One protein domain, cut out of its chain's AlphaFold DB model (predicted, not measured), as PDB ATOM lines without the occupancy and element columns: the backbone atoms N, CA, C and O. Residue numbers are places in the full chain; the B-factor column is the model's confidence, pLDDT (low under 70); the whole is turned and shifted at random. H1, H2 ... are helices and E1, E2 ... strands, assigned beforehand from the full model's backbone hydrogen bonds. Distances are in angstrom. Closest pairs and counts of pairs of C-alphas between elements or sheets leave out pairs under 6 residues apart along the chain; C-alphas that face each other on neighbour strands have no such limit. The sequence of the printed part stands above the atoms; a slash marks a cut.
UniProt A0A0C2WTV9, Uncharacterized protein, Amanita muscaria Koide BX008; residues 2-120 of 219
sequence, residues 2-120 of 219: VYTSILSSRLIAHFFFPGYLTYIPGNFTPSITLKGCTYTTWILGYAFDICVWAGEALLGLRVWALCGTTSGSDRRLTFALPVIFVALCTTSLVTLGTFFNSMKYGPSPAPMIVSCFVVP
ATOM      1  N   VAL A   2      36.075  71.941   7.844       29.70
ATOM      2  CA  VAL A   2      34.872  71.845   8.712       29.70
ATOM      3  C   VAL A   2      33.809  70.911   8.113       29.70
ATOM      4  O   VAL A   2      33.113  70.209   8.848       29.70
ATOM      5  N   TYR A   3      33.760  70.810   6.780       27.20
ATOM      6  CA  TYR A   3      32.862  69.902   6.062       27.20
ATOM      7  C   TYR A   3      33.151  68.418   6.335       27.20
ATOM      8  O   TYR A   3      32.212  67.641   6.458       27.20
ATOM      9  N   THR A   4      34.411  68.024   6.549       37.25
ATOM     10  CA  THR A   4      34.764  66.636   6.901       37.25
ATOM     11  C   THR A   4      34.275  66.231   8.292       37.25
ATOM     12  O   THR A   4      33.864  65.093   8.481       37.25
ATOM     13  N   SER A   5      34.236  67.154   9.258       35.25
ATOM     14  CA  SER A   5      33.696  66.876  10.598       35.25
ATOM     15  C   SER A   5      32.168  66.745  10.617       35.25
ATOM     16  O   SER A   5      31.654  65.879  11.311       35.25
ATOM     17  N   ILE A   6      31.439  67.545   9.831       36.78
ATOM     18  CA  ILE A   6      29.967  67.464   9.761       36.78
ATOM     19  C   ILE A   6      29.525  66.224   8.967       36.78
ATOM     20  O   ILE A   6      28.559  65.561   9.348       36.78
ATOM     21  N   LEU A   7      30.259  65.876   7.904       34.09
ATOM     22  CA  LEU A   7      30.020  64.654   7.135       34.09
ATOM     23  C   LEU A   7      30.340  63.399   7.965       34.09
ATOM     24  O   LEU A   7      29.575  62.442   7.922       34.09
ATOM     25  N   SER A   8      31.396  63.443   8.789       39.56
ATOM     26  CA  SER A   8      31.742  62.376   9.739       39.56
ATOM     27  C   SER A   8      30.642  62.164  10.786       39.56
ATOM     28  O   SER A   8      30.171  61.045  10.945       39.56
ATOM     29  N   SER A   9      30.114  63.226  11.408       36.19
ATOM     30  CA  SER A   9      29.019  63.095  12.386       36.19
ATOM     31  C   SER A   9      27.734  62.499  11.792       36.19
ATOM     32  O   SER A   9      27.042  61.741  12.468       36.19
ATOM     33  N   ARG A  10      27.410  62.808  10.526       39.97
ATOM     34  CA  ARG A  10      26.241  62.231   9.834       39.97
ATOM     35  C   ARG A  10      26.460  60.775   9.409       39.97
ATOM     36  O   ARG A  10      25.539  59.975   9.524       39.97
ATOM     37  N   LEU A  11      27.669  60.414   8.975       43.44
ATOM     38  CA  LEU A  11      28.041  59.026   8.664       43.44
ATOM     39  C   LEU A  11      28.087  58.144   9.919       43.44
ATOM     40  O   LEU A  11      27.604  57.015   9.886       43.44
ATOM     41  N   ILE A  12      28.591  58.673  11.037       43.91
ATOM     42  CA  ILE A  12      28.631  57.966  12.324       43.91
ATOM     43  C   ILE A  12      27.209  57.693  12.836       43.91
ATOM     44  O   ILE A  12      26.931  56.587  13.291       43.91
ATOM     45  N   ALA A  13      26.273  58.637  12.684       42.09
ATOM     46  CA  ALA A  13      24.871  58.415  13.051       42.09
ATOM     47  C   ALA A  13      24.216  57.277  12.240       42.09
ATOM     48  O   ALA A  13      23.469  56.477  12.802       42.09
ATOM     49  N   HIS A  14      24.541  57.147  10.949       46.81
ATOM     50  CA  HIS A  14      24.048  56.045  10.115       46.81
ATOM     51  C   HIS A  14      24.684  54.686  10.456       46.81
ATOM     52  O   HIS A  14      24.007  53.665  10.362       46.81
ATOM     53  N   PHE A  15      25.946  54.663  10.898       47.84
ATOM     54  CA  PHE A  15      26.634  53.432  11.317       47.84
ATOM     55  C   PHE A  15      26.219  52.926  12.707       47.84
ATOM     56  O   PHE A  15      26.342  51.736  12.982       47.84
ATOM     57  N   PHE A  16      25.708  53.801  13.579       50.47
ATOM     58  CA  PHE A  16      25.333  53.454  14.957       50.47
ATOM     59  C   PHE A  16      23.890  52.949  15.122       50.47
ATOM     60  O   PHE A  16      23.585  52.295  16.118       50.47
ATOM     61  N   PHE A  17      23.012  53.197  14.145       49.38
ATOM     62  CA  PHE A  17      21.596  52.809  14.168       49.38
ATOM     63  C   PHE A  17      21.172  51.522  13.401       49.38
ATOM     64  O   PHE A  17      19.974  51.389  13.131       49.38
ATOM     65  N   PRO A  18      22.023  50.516  13.078       52.31
ATOM     66  CA  PRO A  18      21.538  49.296  12.419       52.31
ATOM     67  C   PRO A  18      20.462  48.551  13.224       52.31
ATOM     68  O   PRO A  18      19.505  48.048  12.645       52.31
ATOM     69  N   GLY A  19      20.573  48.535  14.560       49.53
ATOM     70  CA  GLY A  19      19.611  47.844  15.434       49.53
ATOM     71  C   GLY A  19      18.226  48.499  15.495       49.53
ATOM     72  O   GLY A  19      17.231  47.826  15.748       49.53
ATOM     73  N   TYR A  20      18.139  49.800  15.210       49.25
ATOM     74  CA  TYR A  20      16.861  50.517  15.142       49.25
ATOM     75  C   TYR A  20      16.199  50.358  13.770       49.25
ATOM     76  O   TYR A  20      14.976  50.324  13.681       49.25
ATOM     77  N   LEU A  21      16.995  50.194  12.707       47.44
ATOM     78  CA  LEU A  21      16.491  49.884  11.364       47.44
ATOM     79  C   LEU A  21      15.856  48.488  11.289       47.44
ATOM     80  O   LEU A  21      14.898  48.301  10.546       47.44
ATOM     81  N   THR A  22      16.313  47.531  12.104       50.66
ATOM     82  CA  THR A  22      15.631  46.233  12.265       50.66
ATOM     83  C   THR A  22      14.350  46.313  13.097       50.66
ATOM     84  O   THR A  22      13.542  45.393  13.044       50.66
ATOM     85  N   TYR A  23      14.138  47.409  13.829       50.25
ATOM     86  CA  TYR A  23      12.935  47.669  14.627       50.25
ATOM     87  C   TYR A  23      11.934  48.580  13.900       50.25
ATOM     88  O   TYR A  23      11.084  49.190  14.543       50.25
ATOM     89  N   ILE A  24      12.025  48.710  12.568       52.09
ATOM     90  CA  ILE A  24      10.980  49.378  11.787       52.09
ATOM     91  C   ILE A  24       9.760  48.443  11.736       52.09
ATOM     92  O   ILE A  24       9.828  47.382  11.106       52.09
ATOM     93  N   PRO A  25       8.635  48.816  12.373       48.84
ATOM     94  CA  PRO A  25       7.426  48.013  12.381       48.84
ATOM     95  C   PRO A  25       6.746  48.199  11.024       48.84
ATOM     96  O   PRO A  25       6.056  49.188  10.796       48.84
ATOM     97  N   GLY A  26       6.992  47.300  10.076       47.97
ATOM     98  CA  GLY A  26       6.331  47.426   8.776       47.97
ATOM     99  C   GLY A  26       6.593  46.320   7.776       47.97
ATOM    100  O   GLY A  26       5.702  46.018   6.994       47.97
ATOM    101  N   ASN A  27       7.754  45.666   7.817       45.38
ATOM    102  CA  ASN A  27       8.033  44.546   6.926       45.38
ATOM    103  C   ASN A  27       8.559  43.365   7.733       45.38
ATOM    104  O   ASN A  27       9.698  43.378   8.197       45.38
ATOM    105  N   PHE A  28       7.695  42.358   7.886       52.56
ATOM    106  CA  PHE A  28       8.035  41.009   8.325       52.56
ATOM    107  C   PHE A  28       9.215  40.512   7.490       52.56
ATOM    108  O   PHE A  28       9.053  40.042   6.362       52.56
ATOM    109  N   THR A  29      10.421  40.657   8.028       52.44
ATOM    110  CA  THR A  29      11.577  39.982   7.464       52.44
ATOM    111  C   THR A  29      11.326  38.479   7.600       52.44
ATOM    112  O   THR A  29      10.836  38.031   8.642       52.44
ATOM    113  N   PRO A  30      11.586  37.685   6.547       60.72
ATOM    114  CA  PRO A  30      11.469  36.236   6.630       60.72
ATOM    115  C   PRO A  30      12.308  35.741   7.808       60.72
ATOM    116  O   PRO A  30      13.373  36.298   8.075       60.72
ATOM    117  N   SER A  31      11.808  34.721   8.510       67.25
ATOM    118  CA  SER A  31      12.415  34.134   9.709       67.25
ATOM    119  C   SER A  31      13.942  34.075   9.594       67.25
ATOM    120  O   SER A  31      14.485  33.230   8.874       67.25
ATOM    121  N   ILE A  32      14.641  34.994  10.269       76.88
ATOM    122  CA  ILE A  32      16.101  34.996  10.300       76.88
ATOM    123  C   ILE A  32      16.540  33.672  10.922       76.88
ATOM    124  O   ILE A  32      16.094  33.289  12.003       76.88
ATOM    125  N   THR A  33      17.406  32.950  10.218       87.19
ATOM    126  CA  THR A  33      17.977  31.712  10.747       87.19
ATOM    127  C   THR A  33      18.851  32.020  11.962       87.19
ATOM    128  O   THR A  33      19.494  33.067  12.026       87.19
ATOM    129  N   LEU A  34      18.947  31.073  12.900       87.06
ATOM    130  CA  LEU A  34      19.777  31.202  14.107       87.06
ATOM    131  C   LEU A  34      21.219  31.644  13.789       87.06
ATOM    132  O   LEU A  34      21.788  32.482  14.482       87.06
ATOM    133  N   LYS A  35      21.783  31.131  12.685       89.19
ATOM    134  CA  LYS A  35      23.113  31.516  12.191       89.19
ATOM    135  C   LYS A  35      23.180  32.994  11.807       89.19
ATOM    136  O   LYS A  35      24.165  33.652  12.123       89.19
ATOM    137  N   GLY A  36      22.141  33.511  11.150       89.38
ATOM    138  CA  GLY A  36      22.044  34.918  10.767       89.38
ATOM    139  C   GLY A  36      22.151  35.841  11.978       89.38
ATOM    140  O   GLY A  36      22.970  36.753  11.965       89.38
ATOM    141  N   CYS A  37      21.429  35.542  13.061       86.06
ATOM    142  CA  CYS A  37      21.525  36.320  14.299       86.06
ATOM    143  C   CYS A  37      22.944  36.351  14.868       86.06
ATOM    144  O   CYS A  37      23.446  37.427  15.184       86.06
ATOM    145  N   THR A  38      23.608  35.194  14.966       89.00
ATOM    146  CA  THR A  38      24.980  35.126  15.485       89.00
ATOM    147  C   THR A  38      25.931  35.974  14.641       89.00
ATOM    148  O   THR A  38      26.661  36.797  15.192       89.00
ATOM    149  N   TYR A  39      25.878  35.847  13.311       91.00
ATOM    150  CA  TYR A  39      26.711  36.651  12.413       91.00
ATOM    151  C   TYR A  39      26.423  38.148  12.532       91.00
ATOM    152  O   TYR A  39      27.357  38.943  12.623       91.00
ATOM    153  N   THR A  40      25.151  38.546  12.571       86.81
ATOM    154  CA  THR A  40      24.772  39.953  12.720       86.81
ATOM    155  C   THR A  40      25.275  40.524  14.042       86.81
ATOM    156  O   THR A  40      25.863  41.605  14.048       86.81
ATOM    157  N   THR A  41      25.114  39.804  15.158       84.69
ATOM    158  CA  THR A  41      25.617  40.258  16.461       84.69
ATOM    159  C   THR A  41      27.142  40.391  16.468       84.69
ATOM    160  O   THR A  41      27.650  41.397  16.962       84.69
ATOM    161  N   TRP A  42      27.867  39.441  15.871       91.31
ATOM    162  CA  TRP A  42      29.325  39.516  15.729       91.31
ATOM    163  C   TRP A  42      29.760  40.742  14.930       91.31
ATOM    164  O   TRP A  42      30.570  41.533  15.408       91.31
ATOM    165  N   ILE A  43      29.208  40.919  13.726       91.56
ATOM    166  CA  ILE A  43      29.575  42.020  12.826       91.56
ATOM    167  C   ILE A  43      29.312  43.366  13.500       91.56
ATOM    168  O   ILE A  43      30.193  44.222  13.516       91.56
ATOM    169  N   LEU A  44      28.127  43.543  14.093       85.56
ATOM    170  CA  LEU A  44      27.770  44.786  14.776       85.56
ATOM    171  C   LEU A  44      28.652  45.041  16.002       85.56
ATOM    172  O   LEU A  44      29.042  46.181  16.240       85.56
ATOM    173  N   GLY A  45      28.985  43.993  16.755       84.94
ATOM    174  CA  GLY A  45      29.886  44.073  17.897       84.94
ATOM    175  C   GLY A  45      31.285  44.543  17.523       84.94
ATOM    176  O   GLY A  45      31.769  45.528  18.077       84.94
ATOM    177  N   TYR A  46      31.914  43.876  16.552       90.75
ATOM    178  CA  TYR A  46      33.254  44.234  16.083       90.75
ATOM    179  C   TYR A  46      33.294  45.603  15.410       90.75
ATOM    180  O   TYR A  46      34.204  46.384  15.675       90.75
ATOM    181  N   ALA A  47      32.312  45.922  14.559       88.31
ATOM    182  CA  ALA A  47      32.242  47.231  13.915       88.31
ATOM    183  C   ALA A  47      32.170  48.357  14.955       88.31
ATOM    184  O   ALA A  47      32.863  49.364  14.831       88.31
ATOM    185  N   PHE A  48      31.373  48.160  16.008       82.25
ATOM    186  CA  PHE A  48      31.269  49.113  17.103       82.25
ATOM    187  C   PHE A  48      32.584  49.256  17.883       82.25
ATOM    188  O   PHE A  48      33.028  50.384  18.096       82.25
ATOM    189  N   ASP A  49      33.222  48.146  18.267       85.75
ATOM    190  CA  ASP A  49      34.499  48.177  18.994       85.75
ATOM    191  C   ASP A  49      35.573  48.920  18.181       85.75
ATOM    192  O   ASP A  49      36.229  49.829  18.683       85.75
ATOM    193  N   ILE A  50      35.661  48.649  16.874       88.75
ATOM    194  CA  ILE A  50      36.561  49.366  15.958       88.75
ATOM    195  C   ILE A  50      36.253  50.870  15.928       88.75
ATOM    196  O   ILE A  50      37.183  51.679  15.927       88.75
ATOM    197  N   CYS A  51      34.979  51.277  15.915       84.06
ATOM    198  CA  CYS A  51      34.610  52.694  15.963       84.06
ATOM    199  C   CYS A  51      35.053  53.373  17.265       84.06
ATOM    200  O   CYS A  51      35.518  54.515  17.217       84.06
ATOM    201  N   VAL A  52      34.933  52.690  18.408       82.06
ATOM    202  CA  VAL A  52      35.415  53.195  19.703       82.06
ATOM    203  C   VAL A  52      36.930  53.374  19.658       82.06
ATOM    204  O   VAL A  52      37.418  54.481  19.888       82.06
ATOM    205  N   TRP A  53      37.668  52.340  19.244       89.19
ATOM    206  CA  TRP A  53      39.125  52.401  19.112       89.19
ATOM    207  C   TRP A  53      39.585  53.477  18.126       89.19
ATOM    208  O   TRP A  53      40.556  54.180  18.391       89.19
ATOM    209  N   ALA A  54      38.876  53.677  17.015       87.06
ATOM    210  CA  ALA A  54      39.169  54.762  16.081       87.06
ATOM    211  C   ALA A  54      38.975  56.151  16.719       87.06
ATOM    212  O   ALA A  54      39.771  57.060  16.470       87.06
ATOM    213  N   GLY A  55      37.945  56.319  17.557       83.00
ATOM    214  CA  GLY A  55      37.722  57.535  18.340       83.00
ATOM    215  C   GLY A  55      38.859  57.806  19.328       83.00
ATOM    216  O   GLY A  55      39.406  58.911  19.346       83.00
ATOM    217  N   GLU A  56      39.271  56.781  20.070       83.81
ATOM    218  CA  GLU A  56      40.396  56.848  21.012       83.81
ATOM    219  C   GLU A  56      41.729  57.133  20.308       83.81
ATOM    220  O   GLU A  56      42.496  57.995  20.736       83.81
ATOM    221  N   ALA A  57      41.990  56.495  19.161       88.31
ATOM    222  CA  ALA A  57      43.177  56.760  18.347       88.31
ATOM    223  C   ALA A  57      43.237  58.227  17.907       88.31
ATOM    224  O   ALA A  57      44.297  58.856  17.936       88.31
ATOM    225  N   LEU A  58      42.090  58.788  17.509       85.38
ATOM    226  CA  LEU A  58      41.995  60.180  17.091       85.38
ATOM    227  C   LEU A  58      42.274  61.140  18.256       85.38
ATOM    228  O   LEU A  58      42.948  62.153  18.051       85.38
ATOM    229  N   LEU A  59      41.776  60.837  19.459       81.38
ATOM    230  CA  LEU A  59      42.083  61.595  20.675       81.38
ATOM    231  C   LEU A  59      43.578  61.510  21.010       81.38
ATOM    232  O   LEU A  59      44.223  62.546  21.179       81.38
ATOM    233  N   GLY A  60      44.155  60.307  20.998       85.19
ATOM    234  CA  GLY A  60      45.580  60.083  21.245       85.19
ATOM    235  C   GLY A  60      46.484  60.823  20.255       85.19
ATOM    236  O   GLY A  60      47.426  61.500  20.665       85.19
ATOM    237  N   LEU A  61      46.156  60.791  18.958       84.56
ATOM    238  CA  LEU A  61      46.896  61.516  17.918       84.56
ATOM    239  C   LEU A  61      46.892  63.032  18.160       84.56
ATOM    240  O   LEU A  61      47.871  63.716  17.871       84.56
ATOM    241  N   ARG A  62      45.797  63.574  18.699       79.12
ATOM    242  CA  ARG A  62      45.683  65.004  19.019       79.12
ATOM    243  C   ARG A  62      46.508  65.386  20.229       79.12
ATOM    244  O   ARG A  62      47.193  66.401  20.177       79.12
ATOM    245  N   VAL A  63      46.452  64.583  21.289       78.81
ATOM    246  CA  VAL A  63      47.310  64.778  22.464       78.81
ATOM    247  C   VAL A  63      48.770  64.731  22.029       78.81
ATOM    248  O   VAL A  63      49.538  65.627  22.364       78.81
ATOM    249  N   TRP A  64      49.127  63.763  21.187       84.06
ATOM    250  CA  TRP A  64      50.464  63.669  20.613       84.06
ATOM    251  C   TRP A  64      50.846  64.915  19.802       84.06
ATOM    252  O   TRP A  64      51.923  65.467  20.013       84.06
ATOM    253  N   ALA A  65      49.958  65.407  18.933       82.69
ATOM    254  CA  ALA A  65      50.208  66.606  18.133       82.69
ATOM    255  C   ALA A  65      50.345  67.884  18.977       82.69
ATOM    256  O   ALA A  65      51.063  68.790  18.571       82.69
ATOM    257  N   LEU A  66      49.675  67.970  20.132       73.94
ATOM    258  CA  LEU A  66      49.806  69.094  21.064       73.94
ATOM    259  C   LEU A  66      51.082  68.989  21.910       73.94
ATOM    260  O   LEU A  66      51.775  69.982  22.104       73.94
ATOM    261  N   CYS A  67      51.413  67.793  22.396       72.62
ATOM    262  CA  CYS A  67      52.604  67.574  23.217       72.62
ATOM    263  C   CYS A  67      53.903  67.636  22.400       72.62
ATOM    264  O   CYS A  67      54.919  68.098  22.916       72.62
ATOM    265  N   GLY A  68      53.874  67.197  21.138       67.31
ATOM    266  CA  GLY A  68      55.049  67.122  20.270       67.31
ATOM    267  C   GLY A  68      55.621  68.477  19.846       67.31
ATOM    268  O   GLY A  68      56.798  68.554  19.511       67.31
ATOM    269  N   THR A  69      54.823  69.548  19.873       64.31
ATOM    270  CA  THR A  69      55.270  70.906  19.514       64.31
ATOM    271  C   THR A  69      55.855  71.678  20.691       64.31
ATOM    272  O   THR A  69      56.706  72.536  20.480       64.31
ATOM    273  N   THR A  70      55.394  71.417  21.918       58.97
ATOM    274  CA  THR A  70      55.759  72.218  23.103       58.97
ATOM    275  C   THR A  70      56.836  71.554  23.954       58.97
ATOM    276  O   THR A  70      57.699  72.233  24.502       58.97
ATOM    277  N   SER A  71      56.811  70.227  24.068       54.44
ATOM    278  CA  SER A  71      57.806  69.494  24.839       54.44
ATOM    279  C   SER A  71      58.952  69.124  23.909       54.44
ATOM    280  O   SER A  71      58.741  68.398  22.939       54.44
ATOM    281  N   GLY A  72      60.147  69.661  24.163       61.19
ATOM    282  CA  GLY A  72      61.366  69.385  23.407       61.19
ATOM    283  C   GLY A  72      61.728  67.896  23.383       61.19
ATOM    284  O   GLY A  72      62.610  67.457  24.103       61.19
ATOM    285  N   SER A  73      61.063  67.150  22.501       60.00
ATOM    286  CA  SER A  73      61.450  65.872  21.908       60.00
ATOM    287  C   SER A  73      61.820  64.729  22.862       60.00
ATOM    288  O   SER A  73      62.868  64.095  22.717       60.00
ATOM    289  N   ASP A  74      60.899  64.333  23.738       72.81
ATOM    290  CA  ASP A  74      60.920  62.967  24.265       72.81
ATOM    291  C   ASP A  74      60.351  61.996  23.218       72.81
ATOM    292  O   ASP A  74      59.170  61.636  23.224       72.81
ATOM    293  N   ARG A  75      61.219  61.509  22.314       81.50
ATOM    294  CA  ARG A  75      60.896  60.464  21.308       81.50
ATOM    295  C   ARG A  75      60.181  59.243  21.900       81.50
ATOM    296  O   ARG A  75      59.472  58.542  21.183       81.50
ATOM    297  N   ARG A  76      60.357  58.989  23.199       83.69
ATOM    298  CA  ARG A  76      59.735  57.880  23.932       83.69
ATOM    299  C   ARG A  76      58.209  57.919  23.874       83.69
ATOM    300  O   ARG A  76      57.606  56.867  23.693       83.69
ATOM    301  N   LEU A  77      57.588  59.099  23.961       80.31
ATOM    302  CA  LEU A  77      56.125  59.209  23.968       80.31
ATOM    303  C   LEU A  77      55.516  58.815  22.613       80.31
ATOM    304  O   LEU A  77      54.490  58.138  22.573       80.31
ATOM    305  N   THR A  78      56.193  59.161  21.514       85.88
ATOM    306  CA  THR A  78      55.779  58.816  20.143       85.88
ATOM    307  C   THR A  78      55.716  57.308  19.912       85.88
ATOM    308  O   THR A  78      54.853  56.852  19.171       85.88
ATOM    309  N   PHE A  79      56.593  56.527  20.549       90.31
ATOM    310  CA  PHE A  79      56.572  55.065  20.447       90.31
ATOM    311  C   PHE A  79      55.707  54.406  21.525       90.31
ATOM    312  O   PHE A  79      55.032  53.421  21.241       90.31
ATOM    313  N   ALA A  80      55.681  54.945  22.746       88.44
ATOM    314  CA  ALA A  80      54.918  54.359  23.846       88.44
ATOM    315  C   ALA A  80      53.403  54.390  23.587       88.44
ATOM    316  O   ALA A  80      52.724  53.389  23.811       88.44
ATOM    317  N   LEU A  81      52.874  55.508  23.077       87.06
ATOM    318  CA  LEU A  81      51.438  55.686  22.853       87.06
ATOM    319  C   LEU A  81      50.832  54.656  21.873       87.06
ATOM    320  O   LEU A  81      49.872  53.988  22.259       87.06
ATOM    321  N   PRO A  82      51.365  54.452  20.649       93.19
ATOM    322  CA  PRO A  82      50.823  53.451  19.732       93.19
ATOM    323  C   PRO A  82      51.007  52.019  20.245       93.19
ATOM    324  O   PRO A  82      50.139  51.184  20.011       93.19
ATOM    325  N   VAL A  83      52.088  51.726  20.977       94.75
ATOM    326  CA  VAL A  83      52.306  50.393  21.568       94.75
ATOM    327  C   VAL A  83      51.230  50.078  22.605       94.75
ATOM    328  O   VAL A  83      50.613  49.016  22.544       94.75
ATOM    329  N   ILE A  84      50.958  51.015  23.520       88.94
ATOM    330  CA  ILE A  84      49.892  50.869  24.519       88.94
ATOM    331  C   ILE A  84      48.531  50.753  23.823       88.94
ATOM    332  O   ILE A  84      47.741  49.877  24.164       88.94
ATOM    333  N   PHE A  85      48.277  51.583  22.811       90.88
ATOM    334  CA  PHE A  85      47.032  51.554  22.050       90.88
ATOM    335  C   PHE A  85      46.784  50.190  21.386       90.88
ATOM    336  O   PHE A  85      45.703  49.623  21.530       90.88
ATOM    337  N   VAL A  86      47.786  49.622  20.706       95.88
ATOM    338  CA  VAL A  86      47.670  48.298  20.072       95.88
ATOM    339  C   VAL A  86      47.469  47.201  21.119       95.88
ATOM    340  O   VAL A  86      46.634  46.319  20.917       95.88
ATOM    341  N   ALA A  87      48.171  47.260  22.254       93.50
ATOM    342  CA  ALA A  87      48.007  46.288  23.336       93.50
ATOM    343  C   ALA A  87      46.583  46.306  23.924       93.50
ATOM    344  O   ALA A  87      45.978  45.252  24.122       93.50
ATOM    345  N   LEU A  88      46.015  47.491  24.156       87.50
ATOM    346  CA  LEU A  88      44.654  47.610  24.681       87.50
ATOM    347  C   LEU A  88      43.599  47.220  23.634       87.50
ATOM    348  O   LEU A  88      42.673  46.477  23.955       87.50
ATOM    349  N   CYS A  89      43.777  47.638  22.376       92.00
ATOM    350  CA  CYS A  89      42.885  47.289  21.268       92.00
ATOM    351  C   CYS A  89      42.827  45.775  21.034       92.00
ATOM    352  O   CYS A  89      41.750  45.182  20.985       92.00
ATOM    353  N   THR A  90      43.986  45.117  20.982       94.19
ATOM    354  CA  THR A  90      44.058  43.654  20.844       94.19
ATOM    355  C   THR A  90      43.421  42.935  22.031       94.19
ATOM    356  O   THR A  90      42.638  42.010  21.827       94.19
ATOM    357  N   THR A  91      43.678  43.389  23.261       88.12
ATOM    358  CA  THR A  91      43.050  42.820  24.466       88.12
ATOM    359  C   THR A  91      41.523  42.961  24.429       88.12
ATOM    360  O   THR A  91      40.813  42.006  24.753       88.12
ATOM    361  N   SER A  92      41.010  44.113  23.982       86.56
ATOM    362  CA  SER A  92      39.570  44.361  23.814       86.56
ATOM    363  C   SER A  92      38.946  43.408  22.801       86.56
ATOM    364  O   SER A  92      38.001  42.696  23.133       86.56
ATOM    365  N   LEU A  93      39.530  43.310  21.603       90.88
ATOM    366  CA  LEU A  93      39.031  42.446  20.530       90.88
ATOM    367  C   LEU A  93      39.029  40.964  20.928       90.88
ATOM    368  O   LEU A  93      38.070  40.250  20.637       90.88
ATOM    369  N   VAL A  94      40.071  40.498  21.624       93.44
ATOM    370  CA  VAL A  94      40.143  39.115  22.125       93.44
ATOM    371  C   VAL A  94      39.059  38.864  23.169       93.44
ATOM    372  O   VAL A  94      38.332  37.876  23.074       93.44
ATOM    373  N   THR A  95      38.899  39.777  24.132       83.38
ATOM    374  CA  THR A  95      37.871  39.662  25.176       83.38
ATOM    375  C   THR A  95      36.474  39.651  24.554       83.38
ATOM    376  O   THR A  95      35.668  38.771  24.857       83.38
ATOM    377  N   LEU A  96      36.214  40.550  23.605       85.12
ATOM    378  CA  LEU A  96      34.962  40.616  22.860       85.12
ATOM    379  C   LEU A  96      34.698  39.331  22.061       85.12
ATOM    380  O   LEU A  96      33.582  38.815  22.068       85.12
ATOM    381  N   GLY A  97      35.726  38.759  21.432       90.38
ATOM    382  CA  GLY A  97      35.628  37.474  20.744       90.38
ATOM    383  C   GLY A  97      35.284  36.323  21.693       90.38
ATOM    384  O   GLY A  97      34.402  35.516  21.395       90.38
ATOM    385  N   THR A  98      35.919  36.257  22.867       86.06
ATOM    386  CA  THR A  98      35.578  35.246  23.886       86.06
ATOM    387  C   THR A  98      34.158  35.424  24.424       86.06
ATOM    388  O   THR A  98      33.435  34.438  24.571       86.06
ATOM    389  N   PHE A  99      33.720  36.671  24.619       82.19
ATOM    390  CA  PHE A  99      32.355  37.010  25.009       82.19
ATOM    391  C   PHE A  99      31.349  36.523  23.958       82.19
ATOM    392  O   PHE A  99      30.418  35.789  24.292       82.19
ATOM    393  N   PHE A 100      31.575  36.828  22.679       85.69
ATOM    394  CA  PHE A 100      30.698  36.383  21.598       85.69
ATOM    395  C   PHE A 100      30.646  34.862  21.436       85.69
ATOM    396  O   PHE A 100      29.575  34.322  21.167       85.69
ATOM    397  N   ASN A 101      31.766  34.166  21.646       89.50
ATOM    398  CA  ASN A 101      31.812  32.700  21.642       89.50
ATOM    399  C   ASN A 101      31.066  32.075  22.831       89.50
ATOM    400  O   ASN A 101      30.580  30.949  22.730       89.50
ATOM    401  N   SER A 102      30.978  32.783  23.960       84.44
ATOM    402  CA  SER A 102      30.277  32.295  25.151       84.44
ATOM    403  C   SER A 102      28.753  32.414  25.049       84.44
ATOM    404  O   SER A 102      28.035  31.656  25.702       84.44
ATOM    405  N   MET A 103      28.242  33.325  24.212       82.00
ATOM    406  CA  MET A 103      26.805  33.526  24.047       82.00
ATOM    407  C   MET A 103      26.165  32.378  23.262       82.00
ATOM    408  O   MET A 103      26.494  32.123  22.104       82.00
ATOM    409  N   LYS A 104      25.195  31.706  23.886       86.62
ATOM    410  CA  LYS A 104      24.362  30.691  23.236       86.62
ATOM    411  C   LYS A 104      23.012  31.293  22.864       86.62
ATOM    412  O   LYS A 104      22.329  31.873  23.705       86.62
ATOM    413  N   TYR A 105      22.621  31.113  21.610       85.69
ATOM    414  CA  TYR A 105      21.316  31.529  21.107       85.69
ATOM    415  C   TYR A 105      20.367  30.330  21.108       85.69
ATOM    416  O   TYR A 105      20.726  29.252  20.629       85.69
ATOM    417  N   GLY A 106      19.171  30.515  21.662       85.75
ATOM    418  CA  GLY A 106      18.110  29.511  21.702       85.75
ATOM    419  C   GLY A 106      16.886  29.937  20.884       85.75
ATOM    420  O   GLY A 106      16.747  31.122  20.560       85.75
ATOM    421  N   PRO A 107      15.989  28.993  20.543       84.88
ATOM    422  CA  PRO A 107      14.706  29.336  19.943       84.88
ATOM    423  C   PRO A 107      13.890  30.195  20.917       84.88
ATOM    424  O   PRO A 107      13.775  29.869  22.099       84.88
ATOM    425  N   SER A 108      13.341  31.303  20.420       81.50
ATOM    426  CA  SER A 108      12.471  32.179  21.207       81.50
ATOM    427  C   SER A 108      11.135  31.483  21.500       81.50
ATOM    428  O   SER A 108      10.567  30.879  20.586       81.50
ATOM    429  N   PRO A 109      10.586  31.592  22.725       82.94
ATOM    430  CA  PRO A 109       9.236  31.113  23.026       82.94
ATOM    431  C   PRO A 109       8.151  31.888  22.253       82.94
ATOM    432  O   PRO A 109       7.037  31.392  22.104       82.94
ATOM    433  N   ALA A 110       8.477  33.081  21.736       84.88
ATOM    434  CA  ALA A 110       7.585  33.941  20.961       84.88
ATOM    435  C   ALA A 110       8.254  34.385  19.638       84.88
ATOM    436  O   ALA A 110       8.691  35.535  19.512       84.88
ATOM    437  N   PRO A 111       8.329  33.505  18.618       78.69
ATOM    438  CA  PRO A 111       9.053  33.773  17.369       78.69
ATOM    439  C   PRO A 111       8.450  34.905  16.521       78.69
ATOM    440  O   PRO A 111       9.116  35.411  15.624       78.69
ATOM    441  N   MET A 112       7.206  35.318  16.802       78.81
ATOM    442  CA  MET A 112       6.556  36.440  16.112       78.81
ATOM    443  C   MET A 112       7.064  37.817  16.563       78.81
ATOM    444  O   MET A 112       6.909  38.777  15.817       78.81
ATOM    445  N   ILE A 113       7.641  37.924  17.765       77.69
ATOM    446  CA  ILE A 113       8.053  39.210  18.353       77.69
ATOM    447  C   ILE A 113       9.577  39.324  18.373       77.69
ATOM    448  O   ILE A 113      10.126  40.360  18.011       77.69
ATOM    449  N   VAL A 114      10.266  38.248  18.770       75.81
ATOM    450  CA  VAL A 114      11.722  38.242  18.954       75.81
ATOM    451  C   VAL A 114      12.314  37.058  18.206       75.81
ATOM    452  O   VAL A 114      12.023  35.905  18.524       75.81
ATOM    453  N   SER A 115      13.162  37.334  17.213       72.06
ATOM    454  CA  SER A 115      13.726  36.292  16.346       72.06
ATOM    455  C   SER A 115      14.797  35.442  17.034       72.06
ATOM    456  O   SER A 115      14.937  34.269  16.702       72.06
ATOM    457  N   CYS A 116      15.542  36.004  17.993       81.38
ATOM    458  CA  CYS A 116      16.650  35.315  18.656       81.38
ATOM    459  C   CYS A 116      16.732  35.658  20.142       81.38
ATOM    460  O   CYS A 116      16.873  36.823  20.506       81.38
ATOM    461  N   PHE A 117      16.686  34.625  20.987       82.62
ATOM    462  CA  PHE A 117      16.778  34.759  22.437       82.62
ATOM    463  C   PHE A 117      18.170  34.332  22.918       82.62
ATOM    464  O   PHE A 117      18.652  33.249  22.569       82.62
ATOM    465  N   VAL A 118      18.831  35.186  23.703       80.31
ATOM    466  CA  VAL A 118      20.128  34.868  24.316       80.31
ATOM    467  C   VAL A 118      19.862  34.076  25.587       80.31
ATOM    468  O   VAL A 118      19.211  34.566  26.507       80.31
ATOM    469  N   VAL A 119      20.353  32.840  25.640       81.44
ATOM    470  CA  VAL A 119      20.172  31.990  26.816       81.44
ATOM    471  C   VAL A 119      21.189  32.412  27.881       81.44
ATOM    472  O   VAL A 119      22.391  32.435  27.587       81.44
ATOM    473  N   PRO A 120      20.749  32.742  29.109       69.25
ATOM    474  CA  PRO A 120      21.648  33.163  30.175       69.25
ATOM    475  C   PRO A 120      22.679  32.073  30.479       69.25
ATOM    476  O   PRO A 120      22.355  30.892  30.624       69.25
TER     477      PRO A 120
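This is residues 2 to 120 of the 219 residues of an uncharacterized protein of Amanita muscaria Koide BX008 (UniProt A0A0C2WTV9). A long helical hairpin, H3 and H4 side by side, makes the length of the model, and the small strand hairpin E1 and E2 sits at the end where H3 begins and H4 ends. On the side of H3 away from H4, H1 slants outward, with residues 2 to 11 sticking out. The printed part has 119 residues, mostly helix, in the order H1, H2, H3, H4, E1, E2; the two-stranded sheet is antiparallel. The whole is only just loose, close to extended, with a radius of gyration of the C-alphas of 20.1 A, and flat, spanning 64 by 36 by 17 A.

H1, residues 3 to 16, begins at C-alpha 3 (32.862, 69.902, 6.062) and is 20.2 A long. H2, residues 18 to 21, follows. H3, residues 34 to 70, is 55.3 A long, from C-alpha 34 at (19.777, 31.202, 14.107). H4, residues 75 to 102, is 41.8 A long. E1 is residues 104 to 106; E2, residues 117 to 119, ends at C-alpha 119 (20.172, 31.990, 26.816).

H1 and H3 are close but not clearly touching; their closest C-alphas, Phe 16 and Phe 48, are 7.7 A apart. H2 and H3 are near each other. H3 and H4 touch, closest at the C-alphas of Trp 53 and Cys 89, 6.7 A, at a shallow tilt of 13 degrees, opposite ways. H1 and H4 are apart. The closest C-alphas of H3 and E1, Leu 34 and Tyr 105, are 7.2 A apart. In the hairpin E1 and E2, N 106 and O 117 are within hydrogen-bond range at 2.9 A. Each O i to N i+4 pair is within range in H1, 31 of 33 in H3 and 22 of 24 in H4; H2 is too short for such a pair, and its one O i to N i+3 pair is within range.

The C-alphas of Gly 72 and Pro 109, the two farthest apart, are 64.7 A apart. The printed part has no cut. The link from H2 to H3 is long, 12 residues. The mean pLDDT of the printed part is 73.9; residues 2 to 31, 68 to 73 and 120 are under 70.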